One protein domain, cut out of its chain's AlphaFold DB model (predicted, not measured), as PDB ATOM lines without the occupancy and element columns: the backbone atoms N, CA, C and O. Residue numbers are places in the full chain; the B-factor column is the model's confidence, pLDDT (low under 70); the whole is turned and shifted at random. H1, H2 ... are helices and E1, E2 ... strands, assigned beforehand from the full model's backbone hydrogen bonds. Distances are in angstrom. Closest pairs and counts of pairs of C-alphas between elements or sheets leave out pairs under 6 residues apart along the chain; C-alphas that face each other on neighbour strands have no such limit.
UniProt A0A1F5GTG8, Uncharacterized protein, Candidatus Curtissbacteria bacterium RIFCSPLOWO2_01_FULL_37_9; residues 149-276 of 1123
ATOM      1  N   LYS A 149      50.472 -81.549   8.321       84.25
ATOM      2  CA  LYS A 149      49.266 -80.773   8.625       84.25
ATOM      3  C   LYS A 149      48.220 -80.998   7.552       84.25
ATOM      4  O   LYS A 149      48.544 -81.178   6.382       84.25
ATOM      5  N   GLU A 150      46.961 -80.953   7.955       85.94
ATOM      6  CA  GLU A 150      45.820 -81.107   7.061       85.94
ATOM      7  C   GLU A 150      45.041 -79.796   6.992       85.94
ATOM      8  O   GLU A 150      44.857 -79.107   7.999       85.94
ATOM      9  N   LYS A 151      44.615 -79.419   5.788       81.75
ATOM     10  CA  LYS A 151      43.808 -78.223   5.574       81.75
ATOM     11  C   LYS A 151      42.791 -78.456   4.480       81.75
ATOM     12  O   LYS A 151      43.139 -78.830   3.365       81.75
ATOM     13  N   GLU A 152      41.538 -78.174   4.799       82.62
ATOM     14  CA  GLU A 152      40.452 -78.227   3.834       82.62
ATOM     15  C   GLU A 152      40.345 -76.894   3.085       82.62
ATOM     16  O   GLU A 152      40.289 -75.818   3.689       82.62
ATOM     17  N   ILE A 153      40.355 -76.958   1.755       77.31
ATOM     18  CA  ILE A 153      40.237 -75.803   0.865       77.31
ATOM     19  C   ILE A 153      39.188 -76.152  -0.188       77.31
ATOM     20  O   ILE A 153      39.353 -77.110  -0.941       77.31
ATOM     21  N   GLU A 154      38.094 -75.386  -0.222       72.75
ATOM     22  CA  GLU A 154      36.983 -75.572  -1.173       72.75
ATOM     23  C   GLU A 154      36.406 -77.007  -1.189       72.75
ATOM     24  O   GLU A 154      36.080 -77.550  -2.244       72.75
ATOM     25  N   GLY A 155      36.276 -77.638  -0.014       70.25
ATOM     26  CA  GLY A 155      35.704 -78.985   0.129       70.25
ATOM     27  C   GLY A 155      36.663 -80.133  -0.208       70.25
ATOM     28  O   GLY A 155      36.235 -81.283  -0.303       70.25
ATOM     29  N   ARG A 156      37.954 -79.840  -0.426       73.81
ATOM     30  CA  ARG A 156      39.018 -80.838  -0.622       73.81
ATOM     31  C   ARG A 156      40.056 -80.741   0.489       73.81
ATOM     32  O   ARG A 156      40.526 -79.647   0.796       73.81
ATOM     33  N   GLY A 157      40.422 -81.881   1.071       78.81
ATOM     34  CA  GLY A 157      41.504 -81.981   2.050       78.81
ATOM     35  C   GLY A 157      42.874 -82.001   1.371       78.81
ATOM     36  O   GLY A 157      43.098 -82.791   0.456       78.81
ATOM     37  N   TYR A 158      43.783 -81.142   1.829       84.69
ATOM     38  CA  TYR A 158      45.183 -81.102   1.408       84.69
ATOM     39  C   TYR A 158      46.078 -81.443   2.593       84.69
ATOM     40  O   TYR A 158      45.908 -80.894   3.686       84.69
ATOM     41  N   LEU A 159      47.065 -82.301   2.358       86.56
ATOM     42  CA  LEU A 159      48.133 -82.572   3.315       86.56
ATOM     43  C   LEU A 159      49.333 -81.703   2.961       86.56
ATOM     44  O   LEU A 159      49.688 -81.585   1.793       86.56
ATOM     45  N   TYR A 160      49.973 -81.090   3.947       87.94
ATOM     46  CA  TYR A 160      51.169 -80.298   3.707       87.94
ATOM     47  C   TYR A 160      52.157 -80.373   4.863       87.94
ATOM     48  O   TYR A 160      51.778 -80.527   6.022       87.94
ATOM     49  N   TRP A 161      53.435 -80.222   4.544       87.25
ATOM     50  CA  TRP A 161      54.522 -80.169   5.518       87.25
ATOM     51  C   TRP A 161      55.644 -79.261   5.016       87.25
ATOM     52  O   TRP A 161      55.713 -78.890   3.840       87.25
ATOM     53  N   GLN A 162      56.514 -78.853   5.934       81.38
ATOM     54  CA  GLN A 162      57.661 -78.016   5.609       81.38
ATOM     55  C   GLN A 162      58.786 -78.900   5.045       81.38
ATOM     56  O   GLN A 162      59.160 -79.878   5.687       81.38
ATOM     57  N   LYS A 163      59.300 -78.584   3.848       74.12
ATOM     58  CA  LYS A 163      60.437 -79.302   3.235       74.12
ATOM     59  C   LYS A 163      61.770 -78.657   3.604       74.12
ATOM     60  O   LYS A 163      62.714 -79.338   3.980       74.12
ATOM     61  N   ASP A 164      61.827 -77.335   3.492       70.38
ATOM     62  CA  ASP A 164      62.973 -76.492   3.835       70.38
ATOM     63  C   ASP A 164      62.467 -75.155   4.409       70.38
ATOM     64  O   ASP A 164      61.264 -74.976   4.567       70.38
ATOM     65  N   ARG A 165      63.330 -74.181   4.720       61.03
ATOM     66  CA  ARG A 165      62.908 -72.902   5.338       61.03
ATOM     67  C   ARG A 165      61.915 -72.064   4.515       61.03
ATOM     68  O   ARG A 165      61.293 -71.165   5.074       61.03
ATOM     69  N   ILE A 166      61.789 -72.305   3.213       64.75
ATOM     70  CA  ILE A 166      61.074 -71.436   2.265       64.75
ATOM     71  C   ILE A 166      59.960 -72.208   1.537       64.75
ATOM     72  O   ILE A 166      58.953 -71.615   1.150       64.75
ATOM     73  N   THR A 167      60.085 -73.531   1.420       77.56
ATOM     74  CA  THR A 167      59.231 -74.382   0.590       77.56
ATOM     75  C   THR A 167      58.346 -75.301   1.430       77.56
ATOM     76  O   THR A 167      58.817 -76.071   2.273       77.56
ATOM     77  N   LYS A 168      57.039 -75.262   1.156       85.06
ATOM     78  CA  LYS A 168      56.047 -76.214   1.668       85.06
ATOM     79  C   LYS A 168      55.722 -77.245   0.604       85.06
ATOM     80  O   LYS A 168      55.324 -76.874  -0.497       85.06
ATOM     81  N   GLN A 169      55.833 -78.517   0.954       86.88
ATOM     82  CA  GLN A 169      55.324 -79.607   0.131       86.88
ATOM     83  C   GLN A 169      53.839 -79.800   0.409       86.88
ATOM     84  O   GLN A 169      53.419 -79.777   1.566       86.88
ATOM     85  N   VAL A 170      53.043 -79.938  -0.650       86.25
ATOM     86  CA  VAL A 170      51.580 -79.985  -0.565       86.25
ATOM     87  C   VAL A 170      51.045 -81.101  -1.451       86.25
ATOM     88  O   VAL A 170      51.206 -81.073  -2.668       86.25
ATOM     89  N   TYR A 171      50.368 -82.059  -0.834       85.31
ATOM     90  CA  TYR A 171      49.710 -83.199  -1.453       85.31
ATOM     91  C   TYR A 171      48.188 -83.004  -1.511       85.31
ATOM     92  O   TYR A 171      47.590 -82.437  -0.594       85.31
ATOM     93  N   GLY A 172      47.556 -83.506  -2.578       76.88
ATOM     94  CA  GLY A 172      46.094 -83.475  -2.757       76.88
ATOM     95  C   GLY A 172      45.602 -82.650  -3.951       76.88
ATOM     96  O   GLY A 172      44.397 -82.475  -4.122       76.88
ATOM     97  N   PHE A 173      46.508 -82.151  -4.792       77.44
ATOM     98  CA  PHE A 173      46.134 -81.453  -6.022       77.44
ATOM     99  C   PHE A 173      45.534 -82.384  -7.080       77.44
ATOM    100  O   PHE A 173      45.967 -83.524  -7.252       77.44
ATOM    101  N   SER A 174      44.593 -81.857  -7.865       70.38
ATOM    102  CA  SER A 174      44.072 -82.541  -9.048       70.38
ATOM    103  C   SER A 174      45.101 -82.644 -10.182       70.38
ATOM    104  O   SER A 174      46.007 -81.818 -10.307       70.38
ATOM    105  N   LYS A 175      44.906 -83.634 -11.068       69.25
ATOM    106  CA  LYS A 175      45.769 -83.911 -12.233       69.25
ATOM    107  C   LYS A 175      46.032 -82.680 -13.111       69.25
ATOM    108  O   LYS A 175      47.125 -82.520 -13.644       69.25
ATOM    109  N   ASP A 176      45.039 -81.806 -13.255       68.31
ATOM    110  CA  ASP A 176      45.129 -80.643 -14.140       68.31
ATOM    111  C   ASP A 176      45.628 -79.376 -13.434       68.31
ATOM    112  O   ASP A 176      45.872 -78.367 -14.111       68.31
ATOM    113  N   LEU A 177      45.792 -79.421 -12.102       79.06
ATOM    114  CA  LEU A 177      46.240 -78.324 -11.242       79.06
ATOM    115  C   LEU A 177      45.583 -76.999 -11.660       79.06
ATOM    116  O   LEU A 177      46.210 -76.094 -12.232       79.06
ATOM    117  N   THR A 178      44.259 -76.956 -11.508       81.19
ATOM    118  CA  THR A 178      43.421 -75.922 -12.130       81.19
ATOM    119  C   THR A 178      43.735 -74.532 -11.580       81.19
ATOM    120  O   THR A 178      44.324 -74.373 -10.510       81.19
ATOM    121  N   ARG A 179      43.365 -73.485 -12.327       82.62
ATOM    122  CA  ARG A 179      43.609 -72.102 -11.892       82.62
ATOM    123  C   ARG A 179      42.946 -71.786 -10.553       82.62
ATOM    124  O   ARG A 179      43.549 -71.085  -9.747       82.62
ATOM    125  N   ASP A 180      41.733 -72.274 -10.340       81.75
ATOM    126  CA  ASP A 180      40.973 -71.982  -9.125       81.75
ATOM    127  C   ASP A 180      41.597 -72.704  -7.925       81.75
ATOM    128  O   ASP A 180      41.911 -72.064  -6.927       81.75
ATOM    129  N   GLU A 181      41.957 -73.976  -8.104       80.94
ATOM    130  CA  GLU A 181      42.671 -74.789  -7.112       80.94
ATOM    131  C   GLU A 181      44.018 -74.167  -6.704       80.94
ATOM    132  O   GLU A 181      44.282 -73.951  -5.522       80.94
ATOM    133  N   ALA A 182      44.854 -73.780  -7.674       84.12
ATOM    134  CA  ALA A 182      46.135 -73.133  -7.393       84.12
ATOM    135  C   ALA A 182      45.958 -71.784  -6.674       84.12
ATOM    136  O   ALA A 182      46.728 -71.445  -5.773       84.12
ATOM    137  N   LYS A 183      44.929 -71.009  -7.041       85.81
ATOM    138  CA  LYS A 183      44.642 -69.711  -6.419       85.81
ATOM    139  C   LYS A 183      44.170 -69.881  -4.978       85.81
ATOM    140  O   LYS A 183      44.615 -69.130  -4.111       85.81
ATOM    141  N   ALA A 184      43.302 -70.858  -4.731       82.62
ATOM    142  CA  ALA A 184      42.781 -71.165  -3.410       82.62
ATOM    143  C   ALA A 184      43.907 -71.621  -2.467       82.62
ATOM    144  O   ALA A 184      44.027 -71.104  -1.355       82.62
ATOM    145  N   VAL A 185      44.805 -72.494  -2.941       85.00
ATOM    146  CA  VAL A 185      45.943 -72.984  -2.150       85.00
ATOM    147  C   VAL A 185      46.937 -71.868  -1.814       85.00
ATOM    148  O   VAL A 185      47.267 -71.691  -0.638       85.00
ATOM    149  N   LEU A 186      47.350 -71.050  -2.791       87.06
ATOM    150  CA  LEU A 186      48.256 -69.913  -2.555       87.06
ATOM    151  C   LEU A 186      47.661 -68.891  -1.580       87.06
ATOM    152  O   LEU A 186      48.337 -68.462  -0.642       87.06
ATOM    153  N   ALA A 187      46.378 -68.550  -1.753       83.75
ATOM    154  CA  ALA A 187      45.672 -67.650  -0.847       83.75
ATOM    155  C   ALA A 187      45.623 -68.216   0.578       83.75
ATOM    156  O   ALA A 187      45.851 -67.485   1.543       83.75
ATOM    157  N   SER A 188      45.402 -69.527   0.718       82.44
ATOM    158  CA  SER A 188      45.368 -70.199   2.016       82.44
ATOM    159  C   SER A 188      46.718 -70.170   2.749       82.44
ATOM    160  O   SER A 188      46.736 -70.215   3.982       82.44
ATOM    161  N   PHE A 189      47.834 -70.085   2.019       81.44
ATOM    162  CA  PHE A 189      49.183 -69.951   2.575       81.44
ATOM    163  C   PHE A 189      49.648 -68.493   2.697       81.44
ATOM    164  O   PHE A 189      50.791 -68.252   3.081       81.44
ATOM    165  N   GLY A 190      48.770 -67.520   2.426       80.06
ATOM    166  CA  GLY A 190      49.070 -66.092   2.544       80.06
ATOM    167  C   GLY A 190      49.918 -65.526   1.399       80.06
ATOM    168  O   GLY A 190      50.398 -64.398   1.500       80.06
ATOM    169  N   ILE A 191      50.087 -66.275   0.304       81.12
ATOM    170  CA  ILE A 191      50.889 -65.877  -0.856       81.12
ATOM    171  C   ILE A 191      49.999 -65.074  -1.812       81.12
ATOM    172  O   ILE A 191      49.102 -65.609  -2.468       81.12
ATOM    173  N   LYS A 192      50.225 -63.757  -1.877       76.12
ATOM    174  CA  LYS A 192      49.451 -62.838  -2.726       76.12
ATOM    175  C   LYS A 192      50.054 -62.752  -4.125       76.12
ATOM    176  O   LYS A 192      50.830 -61.848  -4.406       76.12
ATOM    177  N   GLU A 193      49.654 -63.662  -5.006       75.12
ATOM    178  CA  GLU A 193      50.154 -63.715  -6.383       75.12
ATOM    179  C   GLU A 193      49.036 -63.798  -7.423       75.12
ATOM    180  O   GLU A 193      47.979 -64.394  -7.205       75.12
ATOM    181  N   THR A 194      49.271 -63.191  -8.589       76.69
ATOM    182  CA  THR A 194      48.302 -63.210  -9.693       76.69
ATOM    183  C   THR A 194      48.677 -64.301 -10.687       76.69
ATOM    184  O   THR A 194      49.639 -64.155 -11.438       76.69
ATOM    185  N   LEU A 195      47.891 -65.383 -10.731       78.56
ATOM    186  CA  LEU A 195      48.138 -66.481 -11.671       78.56
ATOM    187  C   LEU A 195      48.115 -65.993 -13.138       78.56
ATOM    188  O   LEU A 195      47.237 -65.197 -13.501       78.56
ATOM    189  N   PRO A 196      49.010 -66.504 -14.005       75.75
ATOM    190  CA  PRO A 196      49.028 -66.210 -15.434       75.75
ATOM    191  C   PRO A 196      47.662 -66.390 -16.111       75.75
ATOM    192  O   PRO A 196      46.941 -67.356 -15.862       75.75
ATOM    193  N   ILE A 197      47.313 -65.505 -17.054       70.50
ATOM    194  CA  ILE A 197      46.076 -65.644 -17.853       70.50
ATOM    195  C   ILE A 197      46.061 -66.972 -18.629       70.50
ATOM    196  O   ILE A 197      45.006 -67.567 -18.831       70.50
ATOM    197  N   SER A 198      47.238 -67.457 -19.016       71.50
ATOM    198  CA  SER A 198      47.441 -68.723 -19.713       71.50
ATOM    199  C   SER A 198      47.522 -69.949 -18.800       71.50
ATOM    200  O   SER A 198      47.841 -71.008 -19.326       71.50
ATOM    201  N   TRP A 199      47.244 -69.852 -17.490       79.88
ATOM    202  CA  TRP A 199      47.454 -70.946 -16.523       79.88
ATOM    203  C   TRP A 199      46.911 -72.291 -17.010       79.88
ATOM    204  O   TRP A 199      47.660 -73.245 -17.173       79.88
ATOM    205  N   ASN A 200      45.630 -72.352 -17.385       73.56
ATOM    206  CA  ASN A 200      44.996 -73.596 -17.838       73.56
ATOM    207  C   ASN A 200      45.537 -74.124 -19.184       73.56
ATOM    208  O   ASN A 200      45.242 -75.253 -19.549       73.56
ATOM    209  N   ARG A 201      46.316 -73.326 -19.929       67.81
ATOM    210  CA  ARG A 201      46.956 -73.718 -21.200       67.81
ATOM    211  C   ARG A 201      48.412 -74.168 -21.026       67.81
ATOM    212  O   ARG A 201      49.028 -74.564 -22.011       67.81
ATOM    213  N   GLN A 202      48.976 -74.051 -19.824       63.16
ATOM    214  CA  GLN A 202      50.348 -74.457 -19.512       63.16
ATOM    215  C   GLN A 202      50.405 -75.937 -19.105       63.16
ATOM    216  O   GLN A 202      49.430 -76.469 -18.570       63.16
ATOM    217  N   SER A 203      51.545 -76.595 -19.358       72.81
ATOM    218  CA  SER A 203      51.777 -77.977 -18.915       72.81
ATOM    219  C   SER A 203      51.795 -78.071 -17.385       72.81
ATOM    220  O   SER A 203      52.086 -77.081 -16.709       72.81
ATOM    221  N   LEU A 204      51.500 -79.257 -16.839       68.88
ATOM    222  CA  LEU A 204      51.529 -79.506 -15.395       68.88
ATOM    223  C   LEU A 204      52.897 -79.150 -14.796       68.88
ATOM    224  O   LEU A 204      52.947 -78.392 -13.838       68.88
ATOM    225  N   GLU A 205      53.994 -79.585 -15.419       68.75
ATOM    226  CA  GLU A 205      55.370 -79.263 -15.005       68.75
ATOM    227  C   GLU A 205      55.616 -77.751 -14.932       68.75
ATOM    228  O   GLU A 205      56.118 -77.253 -13.930       68.75
ATOM    229  N   THR A 206      55.186 -76.994 -15.951       71.38
ATOM    230  CA  THR A 206      55.323 -75.527 -15.960       71.38
ATOM    231  C   THR A 206      54.574 -74.897 -14.784       71.38
ATOM    232  O   THR A 206      55.067 -73.954 -14.166       71.38
ATOM    233  N   LYS A 207      53.385 -75.418 -14.455       78.00
ATOM    234  CA  LYS A 207      52.603 -74.957 -13.302       78.00
ATOM    235  C   LYS A 207      53.268 -75.343 -11.974       78.00
ATOM    236  O   LYS A 207      53.284 -74.514 -11.068       78.00
ATOM    237  N   LYS A 208      53.843 -76.551 -11.867       79.00
ATOM    238  CA  LYS A 208      54.587 -77.009 -10.680       79.00
ATOM    239  C   LYS A 208      55.803 -76.121 -10.422       79.00
ATOM    240  O   LYS A 208      55.902 -75.557  -9.339       79.00
ATOM    241  N   TYR A 209      56.658 -75.911 -11.428       76.31
ATOM    242  CA  TYR A 209      57.816 -75.014 -11.316       76.31
ATOM    243  C   TYR A 209      57.407 -73.605 -10.900       76.31
ATOM    244  O   TYR A 209      58.027 -73.008 -10.020       76.31
ATOM    245  N   TRP A 210      56.321 -73.091 -11.484       84.50
ATOM    246  CA  TRP A 210      55.811 -71.779 -11.115       84.50
ATOM    247  C   TRP A 210      55.402 -71.717  -9.639       84.50
ATOM    248  O   TRP A 210      55.703 -70.717  -8.999       84.50
ATOM    249  N   LEU A 211      54.756 -72.747  -9.080       81.44
ATOM    250  CA  LEU A 211      54.401 -72.787  -7.654       81.44
ATOM    251  C   LEU A 211      55.628 -72.942  -6.743       81.44
ATOM    252  O   LEU A 211      55.693 -72.267  -5.713       81.44
ATOM    253  N   VAL A 212      56.611 -73.757  -7.141       81.19
ATOM    254  CA  VAL A 212      57.845 -73.995  -6.368       81.19
ATOM    255  C   VAL A 212      58.615 -72.693  -6.168       81.19
ATOM    256  O   VAL A 212      59.015 -72.384  -5.050       81.19
ATOM    257  N   GLU A 213      58.727 -71.863  -7.211       78.50
ATOM    258  CA  GLU A 213      59.328 -70.522  -7.118       78.50
ATOM    259  C   GLU A 213      58.631 -69.599  -6.097       78.50
ATOM    260  O   GLU A 213      59.219 -68.609  -5.667       78.50
ATOM    261  N   ARG A 214      57.384 -69.897  -5.706       82.69
ATOM    262  CA  ARG A 214      56.635 -69.170  -4.666       82.69
ATOM    263  C   ARG A 214      56.520 -69.947  -3.352       82.69
ATOM    264  O   ARG A 214      55.690 -69.601  -2.514       82.69
ATOM    265  N   GLY A 215      57.352 -70.967  -3.155       77.88
ATOM    266  CA  GLY A 215      57.445 -71.713  -1.899       77.88
ATOM    267  C   GLY A 215      56.361 -72.775  -1.712       77.88
ATOM    268  O   GLY A 215      56.122 -73.199  -0.582       77.88
ATOM    269  N   VAL A 216      55.695 -73.213  -2.785       85.06
ATOM    270  CA  VAL A 216      54.721 -74.315  -2.746       85.06
ATOM    271  C   VAL A 216      55.129 -75.385  -3.748       85.06
ATOM    272  O   VAL A 216      55.062 -75.170  -4.951       85.06
ATOM    273  N   GLU A 217      55.519 -76.558  -3.267       85.75
ATOM    274  CA  GLU A 217      55.851 -77.706  -4.105       85.75
ATOM    275  C   GLU A 217      54.666 -78.684  -4.153       85.75
ATOM    276  O   GLU A 217      54.361 -79.335  -3.150       85.75
ATOM    277  N   PRO A 218      53.950 -78.768  -5.289       82.38
ATOM    278  CA  PRO A 218      52.791 -79.641  -5.422       82.38
ATOM    279  C   PRO A 218      53.198 -81.099  -5.676       82.38
ATOM    280  O   PRO A 218      53.802 -81.407  -6.703       82.38
ATOM    281  N   LEU A 219      52.768 -82.000  -4.793       78.69
ATOM    282  CA  LEU A 219      52.831 -83.451  -4.960       78.69
ATOM    283  C   LEU A 219      51.501 -83.947  -5.537       78.69
ATOM    284  O   LEU A 219      50.451 -83.855  -4.890       78.69
ATOM    285  N   VAL A 220      51.535 -84.447  -6.771       69.31
ATOM    286  CA  VAL A 220      50.327 -84.839  -7.517       69.31
ATOM    287  C   VAL A 220      50.271 -86.364  -7.633       69.31
ATOM    288  O   VAL A 220      51.011 -86.944  -8.418       69.31
ATOM    289  N   ALA A 221      49.384 -87.029  -6.887       61.19
ATOM    290  CA  ALA A 221      49.065 -88.443  -7.124       61.19
ATOM    291  C   ALA A 221      47.955 -88.569  -8.175       61.19
ATOM    292  O   ALA A 221      47.042 -87.742  -8.208       61.19
ATOM    293  N   VAL A 222      47.996 -89.593  -9.036       55.81
ATOM    294  CA  VAL A 222      47.009 -89.719 -10.117       55.81
ATOM    295  C   VAL A 222      46.442 -91.130 -10.230       55.81
ATOM    296  O   VAL A 222      47.088 -92.013 -10.764       55.81
ATOM    297  N   LEU A 223      45.140 -91.215  -9.915       51.56
ATOM    298  CA  LEU A 223      44.160 -92.294 -10.135       51.56
ATOM    299  C   LEU A 223      44.165 -93.433  -9.108       51.56
ATOM    300  O   LEU A 223      44.967 -94.357  -9.156       51.56
ATOM    301  N   LYS A 224      43.144 -93.413  -8.241       52.41
ATOM    302  CA  LYS A 224      42.606 -94.628  -7.621       52.41
ATOM    303  C   LYS A 224      41.890 -95.401  -8.736       52.41
ATOM    304  O   LYS A 224      40.879 -94.925  -9.252       52.41
ATOM    305  N   VAL A 225      42.456 -96.521  -9.159       52.41
ATOM    306  CA  VAL A 225      41.885 -97.443 -10.152       52.41
ATOM    307  C   VAL A 225      41.336 -98.660  -9.404       52.41
ATOM    308  O   VAL A 225      41.784 -98.948  -8.293       52.41
ATOM    309  N   GLU A 226      40.352 -99.373  -9.959       42.81
ATOM    310  CA  GLU A 226      39.914-100.643  -9.363       42.81
ATOM    311  C   GLU A 226      41.116-101.599  -9.299       42.81
ATOM    312  O   GLU A 226      41.615-102.048 -10.327       42.81
ATOM    313  N   GLY A 227      41.626-101.840  -8.084       50.31
ATOM    314  CA  GLY A 227      42.796-102.682  -7.831       50.31
ATOM    315  C   GLY A 227      44.084-101.966  -7.394       50.31
ATOM    316  O   GLY A 227      45.030-102.674  -7.067       50.31
ATOM    317  N   GLY A 228      44.148-100.623  -7.328       56.03
ATOM    318  CA  GLY A 228      45.361 -99.922  -6.867       56.03
ATOM    319  C   GLY A 228      45.368 -98.389  -6.974       56.03
ATOM    320  O   GLY A 228      44.396 -97.766  -7.404       56.03
ATOM    321  N   MET A 229      46.479 -97.763  -6.577       62.53
ATOM    322  CA  MET A 229      46.737 -96.324  -6.718       62.53
ATOM    323  C   MET A 229      47.876 -96.095  -7.712       62.53
ATOM    324  O   MET A 229      48.966 -96.620  -7.524       62.53
ATOM    325  N   VAL A 230      47.649 -95.285  -8.745       57.91
ATOM    326  CA  VAL A 230      48.708 -94.881  -9.676       57.91
ATOM    327  C   VAL A 230      49.351 -93.559  -9.207       57.91
ATOM    328  O   VAL A 230      48.681 -92.660  -8.691       57.91
ATOM    329  N   VAL A 231      50.676 -93.437  -9.305       59.78
ATOM    330  CA  VAL A 231      51.454 -92.324  -8.733       59.78
ATOM    331  C   VAL A 231      52.359 -91.700  -9.788       59.78
ATOM    332  O   VAL A 231      53.330 -92.307 -10.212       59.78
ATOM    333  N   ASP A 232      52.056 -90.474 -10.207       58.28
ATOM    334  CA  ASP A 232      52.699 -89.786 -11.346       58.28
ATOM    335  C   ASP A 232      53.846 -88.848 -10.929       58.28
ATOM    336  O   ASP A 232      54.331 -88.050 -11.725       58.28
ATOM    337  N   ASP A 233      54.257 -88.889  -9.659       64.69
ATOM    338  CA  ASP A 233      55.254 -87.973  -9.108       64.69
ATOM    339  C   ASP A 233      56.405 -88.735  -8.448       64.69
ATOM    340  O   ASP A 233      56.226 -89.386  -7.417       64.69
ATOM    341  N   SER A 234      57.601 -88.644  -9.038       61.38
ATOM    342  CA  SER A 234      58.804 -89.323  -8.537       61.38
ATOM    343  C   SER A 234      59.189 -88.894  -7.109       61.38
ATOM    344  O   SER A 234      59.795 -89.672  -6.369       61.38
ATOM    345  N   ASP A 235      58.780 -87.694  -6.679       67.00
ATOM    346  CA  ASP A 235      59.042 -87.199  -5.326       67.00
ATOM    347  C   ASP A 235      58.223 -87.938  -4.254       67.00
ATOM    348  O   ASP A 235      58.640 -88.000  -3.096       67.00
ATOM    349  N   LEU A 236      57.122 -88.602  -4.630       68.81
ATOM    350  CA  LEU A 236      56.346 -89.445  -3.714       68.81
ATOM    351  C   LEU A 236      57.085 -90.739  -3.316       68.81
ATOM    352  O   LEU A 236      56.741 -91.364  -2.317       68.81
ATOM    353  N   PHE A 237      58.154 -91.110  -4.026       66.75
ATOM    354  CA  PHE A 237      59.019 -92.246  -3.670       66.75
ATOM    355  C   PHE A 237      60.100 -91.872  -2.647       66.75
ATOM    356  O   PHE A 237      60.777 -92.743  -2.090       66.75
ATOM    357  N   ARG A 238      60.265 -90.571  -2.384       69.44
ATOM    358  CA  ARG A 238      61.244 -90.012  -1.441       69.44
ATOM    359  C   ARG A 238      60.633 -89.649  -0.089       69.44
ATOM    360  O   ARG A 238      61.330 -89.089   0.751       69.44
ATOM    361  N   LEU A 239      59.361 -89.978   0.124       75.88
ATOM    362  CA  LEU A 239      58.656 -89.717   1.372       75.88
ATOM    363  C   LEU A 239      59.296 -90.452   2.556       75.88
ATOM    364  O   LEU A 239      59.790 -91.578   2.429       75.88
ATOM    365  N   SER A 240      59.244 -89.809   3.720       76.62
ATOM    366  CA  SER A 240      59.595 -90.423   4.999       76.62
ATOM    367  C   SER A 240      58.578 -91.511   5.383       76.62
ATOM    368  O   SER A 240      57.486 -91.566   4.806       76.62
ATOM    369  N   PRO A 241      58.886 -92.370   6.367       75.88
ATOM    370  CA  PRO A 241      57.986 -93.413   6.840       75.88
ATOM    371  C   PRO A 241      56.598 -92.885   7.206       75.88
ATOM    372  O   PRO A 241      55.603 -93.351   6.664       75.88
ATOM    373  N   LYS A 242      56.538 -91.833   8.032       78.12
ATOM    374  CA  LYS A 242      55.275 -91.199   8.448       78.12
ATOM    375  C   LYS A 242      54.505 -90.571   7.292       78.12
ATOM    376  O   LYS A 242      53.280 -90.592   7.284       78.12
ATOM    377  N   GLN A 243      55.204 -89.977   6.326       81.75
ATOM    378  CA  GLN A 243      54.562 -89.403   5.142       81.75
ATOM    379  C   GLN A 243      53.987 -90.494   4.241       81.75
ATOM    380  O   GLN A 243      52.874 -90.351   3.744       81.75
ATOM    381  N   THR A 244      54.729 -91.587   4.075       79.69
ATOM    382  CA  THR A 244      54.322 -92.768   3.310       79.69
ATOM    383  C   THR A 244      53.098 -93.417   3.954       79.69
ATOM    384  O   THR A 244      52.096 -93.608   3.273       79.69
ATOM    385  N   GLU A 245      53.131 -93.644   5.270       83.06
ATOM    386  CA  GLU A 245      51.994 -94.146   6.051       83.06
ATOM    387  C   GLU A 245      50.776 -93.233   5.901       83.06
ATOM    388  O   GLU A 245      49.682 -93.693   5.589       83.06
ATOM    389  N   ARG A 246      50.957 -91.914   6.027       82.62
ATOM    390  CA  ARG A 246      49.839 -90.967   5.968       82.62
ATOM    391  C   ARG A 246      49.230 -90.809   4.571       82.62
ATOM    392  O   ARG A 246      48.043 -90.509   4.475       82.62
ATOM    393  N   ILE A 247      50.024 -90.947   3.510       78.69
ATOM    394  CA  ILE A 247      49.578 -90.748   2.119       78.69
ATOM    395  C   ILE A 247      49.043 -92.039   1.505       78.69
ATOM    396  O   ILE A 247      48.040 -92.002   0.790       78.69
ATOM    397  N   PHE A 248      49.711 -93.160   1.770       76.12
ATOM    398  CA  PHE A 248      49.438 -94.441   1.125       76.12
ATOM    399  C   PHE A 248      48.774 -95.474   2.035       76.12
ATOM    400  O   PHE A 248      48.400 -96.532   1.541       76.12
ATOM    401  N   ASP A 249      48.594 -95.164   3.322       76.56
ATOM    402  CA  ASP A 249      47.894 -96.016   4.292       76.56
ATOM    403  C   ASP A 249      48.543 -97.405   4.465       76.56
ATOM    404  O   ASP A 249      47.869 -98.409   4.690       76.56
ATOM    405  N   PHE A 250      49.877 -97.474   4.352       76.56
ATOM    406  CA  PHE A 250      50.658 -98.667   4.689       76.56
ATOM    407  C   PHE A 250      51.868 -98.316   5.550       76.56
ATOM    408  O   PHE A 250      52.491 -97.272   5.368       76.56
ATOM    409  N   ASN A 251      52.237 -99.223   6.455       78.75
ATOM    410  CA  ASN A 251      53.422 -99.068   7.292       78.75
ATOM    411  C   ASN A 251      54.682 -99.518   6.543       78.75
ATOM    412  O   ASN A 251      54.822-100.714   6.263       78.75
ATOM    413  N   PRO A 252      55.612 -98.604   6.217       76.00
ATOM    414  CA  PRO A 252      56.856 -98.988   5.577       76.00
ATOM    415  C   PRO A 252      57.807 -99.683   6.570       76.00
ATOM    416  O   PRO A 252      57.747 -99.416   7.773       76.00
ATOM    417  N   PRO A 253      58.699-100.572   6.092       70.19
ATOM    418  CA  PRO A 253      59.657-101.280   6.943       70.19
ATOM    419  C   PRO A 253      60.616-100.326   7.669       70.19
ATOM    420  O   PRO A 253      60.897 -99.228   7.199       70.19
ATOM    421  N   GLU A 254      61.181-100.755   8.801       65.25
ATOM    422  CA  GLU A 254      62.036 -99.899   9.645       65.25
ATOM    423  C   GLU A 254      63.271 -99.337   8.921       65.25
ATOM    424  O   GLU A 254      63.750 -98.255   9.254       65.25
ATOM    425  N   ASN A 255      63.765-100.033   7.896       64.81
ATOM    426  CA  ASN A 255      64.880 -99.589   7.063       64.81
ATOM    427  C   ASN A 255      64.453 -98.727   5.861       64.81
ATOM    428  O   ASN A 255      65.285 -98.493   4.986       64.81
ATOM    429  N   TRP A 256      63.204 -98.245   5.795       71.62
ATOM    430  CA  TRP A 256      62.647 -97.500   4.655       71.62
ATOM    431  C   TRP A 256      63.568 -96.395   4.141       71.62
ATOM    432  O   TRP A 256      63.829 -96.310   2.943       71.62
ATOM    433  N   SER A 257      64.137 -95.593   5.044       62.53
ATOM    434  CA  SER A 257      65.079 -94.517   4.718       62.53
ATOM    435  C   SER A 257      66.365 -94.992   4.035       62.53
ATOM    436  O   SER A 257      66.950 -94.221   3.278       62.53
ATOM    437  N   ARG A 258      66.776 -96.250   4.236       62.28
ATOM    438  CA  ARG A 258      67.957 -96.863   3.604       62.28
ATOM    439  C   ARG A 258      67.666 -97.503   2.254       62.28
ATOM    440  O   ARG A 258      68.591 -97.669   1.467       62.28
ATOM    441  N   LEU A 259      66.413 -97.870   1.999       58.28
ATOM    442  CA  LEU A 259      66.034 -98.520   0.752       58.28
ATOM    443  C   LEU A 259      66.189 -97.540  -0.413       58.28
ATOM    444  O   LEU A 259      65.635 -96.436  -0.396       58.28
ATOM    445  N   THR A 260      66.924 -97.960  -1.434       56.59
ATOM    446  CA  THR A 260      67.017 -97.282  -2.726       56.59
ATOM    447  C   THR A 260      65.671 -97.309  -3.447       56.59
ATOM    448  O   THR A 260      64.771 -98.079  -3.112       56.59
ATOM    449  N   TYR A 261      65.522 -96.485  -4.488       55.59
ATOM    450  CA  TYR A 261      64.314 -96.477  -5.322       55.59
ATOM    451  C   TYR A 261      63.936 -97.888  -5.813       55.59
ATOM    452  O   TYR A 261      62.782 -98.290  -5.691       55.59
ATOM    453  N   ASN A 262      64.923 -98.666  -6.273       50.09
ATOM    454  CA  ASN A 262      64.720-100.028  -6.775       50.09
ATOM    455  C   ASN A 262      64.280-101.017  -5.682       50.09
ATOM    456  O   ASN A 262      63.641-102.012  -6.000       50.09
ATOM    457  N   GLU A 263      64.600-100.751  -4.414       58.34
ATOM    458  CA  GLU A 263      64.221-101.597  -3.275       58.34
ATOM    459  C   GLU A 263      62.871-101.184  -2.663       58.34
ATOM    460  O   GLU A 263      62.117-102.037  -2.199       58.34
ATOM    461  N   ARG A 264      62.514 -99.891  -2.707       66.50
ATOM    462  CA  ARG A 264      61.181 -99.397  -2.300       66.50
ATOM    463  C   ARG A 264      60.092 -99.772  -3.303       66.50
ATOM    464  O   ARG A 264      58.940 -99.963  -2.926       66.50
ATOM    465  N   PHE A 265      60.454 -99.869  -4.580       60.00
ATOM    466  CA  PHE A 265      59.526-100.101  -5.683       60.00
ATOM    467  C   PHE A 265      58.734-101.425  -5.561       60.00
ATOM    468  O   PHE A 265      57.505-101.358  -5.603       60.00
ATOM    469  N   PRO A 266      59.349-102.600  -5.304       55.56
ATOM    470  CA  PRO A 266      58.615-103.844  -5.050       55.56
ATOM    471  C   PRO A 266      57.663-103.764  -3.849       55.56
ATOM    472  O   PRO A 266      56.592-104.367  -3.872       55.56
ATOM    473  N   ILE A 267      58.026-103.001  -2.810       67.94
ATOM    474  CA  ILE A 267      57.201-102.827  -1.606       67.94
ATOM    475  C   ILE A 267      55.956-102.004  -1.939       67.94
ATOM    476  O   ILE A 267      54.850-102.415  -1.603       67.94
ATOM    477  N   LEU A 268      56.108-100.890  -2.658       69.88
ATOM    478  CA  LEU A 268      54.978-100.065  -3.104       69.88
ATOM    479  C   LEU A 268      54.031-100.850  -4.020       69.88
ATOM    480  O   LEU A 268      52.816-100.813  -3.837       69.88
ATOM    481  N   LEU A 269      54.581-101.648  -4.933       61.22
ATOM    482  CA  LEU A 269      53.789-102.519  -5.799       61.22
ATOM    483  C   LEU A 269      53.038-103.610  -5.040       61.22
ATOM    484  O   LEU A 269      51.904-103.917  -5.397       61.22
ATOM    485  N   SER A 270      53.629-104.165  -3.976       64.50
ATOM    486  CA  SER A 270      52.935-105.123  -3.104       64.50
ATOM    487  C   SER A 270      51.702-104.518  -2.417       64.50
ATOM    488  O   SER A 270      50.798-105.252  -2.033       64.50
ATOM    489  N   GLN A 271      51.651-103.187  -2.302       68.50
ATOM    490  CA  GLN A 271      50.518-102.414  -1.782       68.50
ATOM    491  C   GLN A 271      49.614-101.870  -2.904       68.50
ATOM    492  O   GLN A 271      48.808-100.967  -2.683       68.50
ATOM    493  N   SER A 272      49.760-102.394  -4.125       62.03
ATOM    494  CA  SER A 272      49.061-101.933  -5.325       62.03
ATOM    495  C   SER A 272      49.286-100.449  -5.654       62.03
ATOM    496  O   SER A 272      48.414 -99.799  -6.236       62.03
ATOM    497  N   ILE A 273      50.448 -99.895  -5.296       63.91
ATOM    498  CA  ILE A 273      50.851 -98.526  -5.630       63.91
ATOM    499  C   ILE A 273      51.777 -98.587  -6.844       63.91
ATOM    500  O   ILE A 273      52.902 -99.079  -6.766       63.91
ATOM    501  N   ILE A 274      51.295 -98.100  -7.983       55.44
ATOM    502  CA  ILE A 274      51.942 -98.249  -9.287       55.44
ATOM    503  C   ILE A 274      52.446 -96.876  -9.748       55.44
ATOM    504  O   ILE A 274      51.640 -95.966  -9.917       55.44
ATOM    505  N   PRO A 275      53.743 -96.665 -10.003       51.94
ATOM    506  CA  PRO A 275      54.192 -95.432 -10.639       51.94
ATOM    507  C   PRO A 275      53.552 -95.260 -12.022       51.94
ATOM    508  O   PRO A 275      53.627 -96.154 -12.865       51.94
ATOM    509  N   ALA A 276      52.970 -94.093 -12.289       46.50
ATOM    510  CA  ALA A 276      52.750 -93.655 -13.656       46.50
ATOM    511  C   ALA A 276      54.124 -93.350 -14.256       46.50
ATOM    512  O   ALA A 276      54.934 -92.627 -13.679       46.50
TER     513      ALA A 276
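This is residues 149 to 276 of the 1123 residues of an uncharacterized protein of Candidatus Curtissbacteria bacterium RIFCSPLOWO2_01_FULL_37_9 (UniProt A0A1F5GTG8). Two lobes stand side by side along the longest axis, joined by the single stretch of residues 220 to 227. The first is a strongly twisted sheet of E1, E2, E3 and E4, with H1 over one face and H2 beside its edge strand E4; the second is looser, a short pair of strands E5 and E6 with H5 packed by it, and with H3 and H4 on the side toward the first lobe. The printed part has 128 residues, with five named helices and six named strands in the order E1 E2 E3 H1 H2 E4 E5 H3 H4 H5 E6, a mixed class of helices and strands. The larger sheet, in the order E1, E2, E3, E4, is mixed, and the E5 and E6 pair is parallel. The whole is compact, with a radius of gyration of the C-alphas of 15.3 A and spans of 43 by 33 by 26 A.

E1, residues 149 to 153, and E2, residues 156 to 162, form an antiparallel hairpin, with N 151 and O 158 2.9 A apart, within hydrogen-bond range. E2 and E3, residues 168 to 171, form the next hairpin, with N 171 and O 159 at 2.8 A; E1, E2 and E3 are a meander, each strand the antiparallel neighbour of the one before. E3 is parallel to E4, residues 216 to 219, with N 217 and O 168 at 2.8 A. H1, residues 179 to 188, is on one face of this sheet, and the two make two layers, a helix on one face of a sheet; the closest C-alphas of H1 and E1 are those of Ala 184 and Ile 153, 6.8 A apart. H2, residues 204 to 212, stands at the sheet's level, at a height over the sheet of 2.6 A; its closest C-alpha pair with E4 is Lys 208 and Pro 218, 6.1 A. H1 and H2 are near each other, with 5 pairs of C-alphas within 10 A. E3, H1, H2 and E4 make a strand-helix-strand unit, two parallel neighbour strands with helices between, and its crossover is right-handed. E5, residues 228 to 231, is parallel to E6, residues 273 to 275, with N 231 and O 274 at 2.8 A. With H3, residues 234 to 238, H4, residues 241 to 248, and H5, residues 261 to 270, they make a second such unit. The closest C-alphas of H5 and E6 are those of Leu 268 and Ile 274, 7.1 A apart. H3 and H5 are close but not clearly touching, with Phe 237 and Tyr 261 closest, their C-alphas 7.0 A apart. H3 only grazes the larger sheet with residues 234 to 236, and H4 only grazes it with residues 243 to 247. Every O i to N i+4 pair is within hydrogen-bond range in H1, H2 and H4; H5 has 4 of 6, and H3 has 0 of 1, with 2 of 2 O i to N i+3 pairs within range.

E1 begins at C-alpha 149, (49.266, -80.773, 8.625), and is 12.9 A long; E2 is 19.9 A and E3 9.9 A. H1 is 14.1 A, H2 12.3 A and E4 9.6 A, ending at C-alpha 219, (52.831, -83.451, -4.960). E5 is 9.9 A, H3 7.5 A, H4 10.3 A and H5 14.5 A. E6, 6.8 A, ends at C-alpha 275, (54.192, -95.432, -10.639).

The two C-alphas farthest apart, those of Ile 197 and Glu 254, are 46.7 A apart. The printed part has no cut. The long links are H1 to H2, 15 residues, and H4 to H5, 12 residues. The mean pLDDT of the printed part is 72.4, and 49 residues are under 70, among them residues 220 to 238 and 257 to 276.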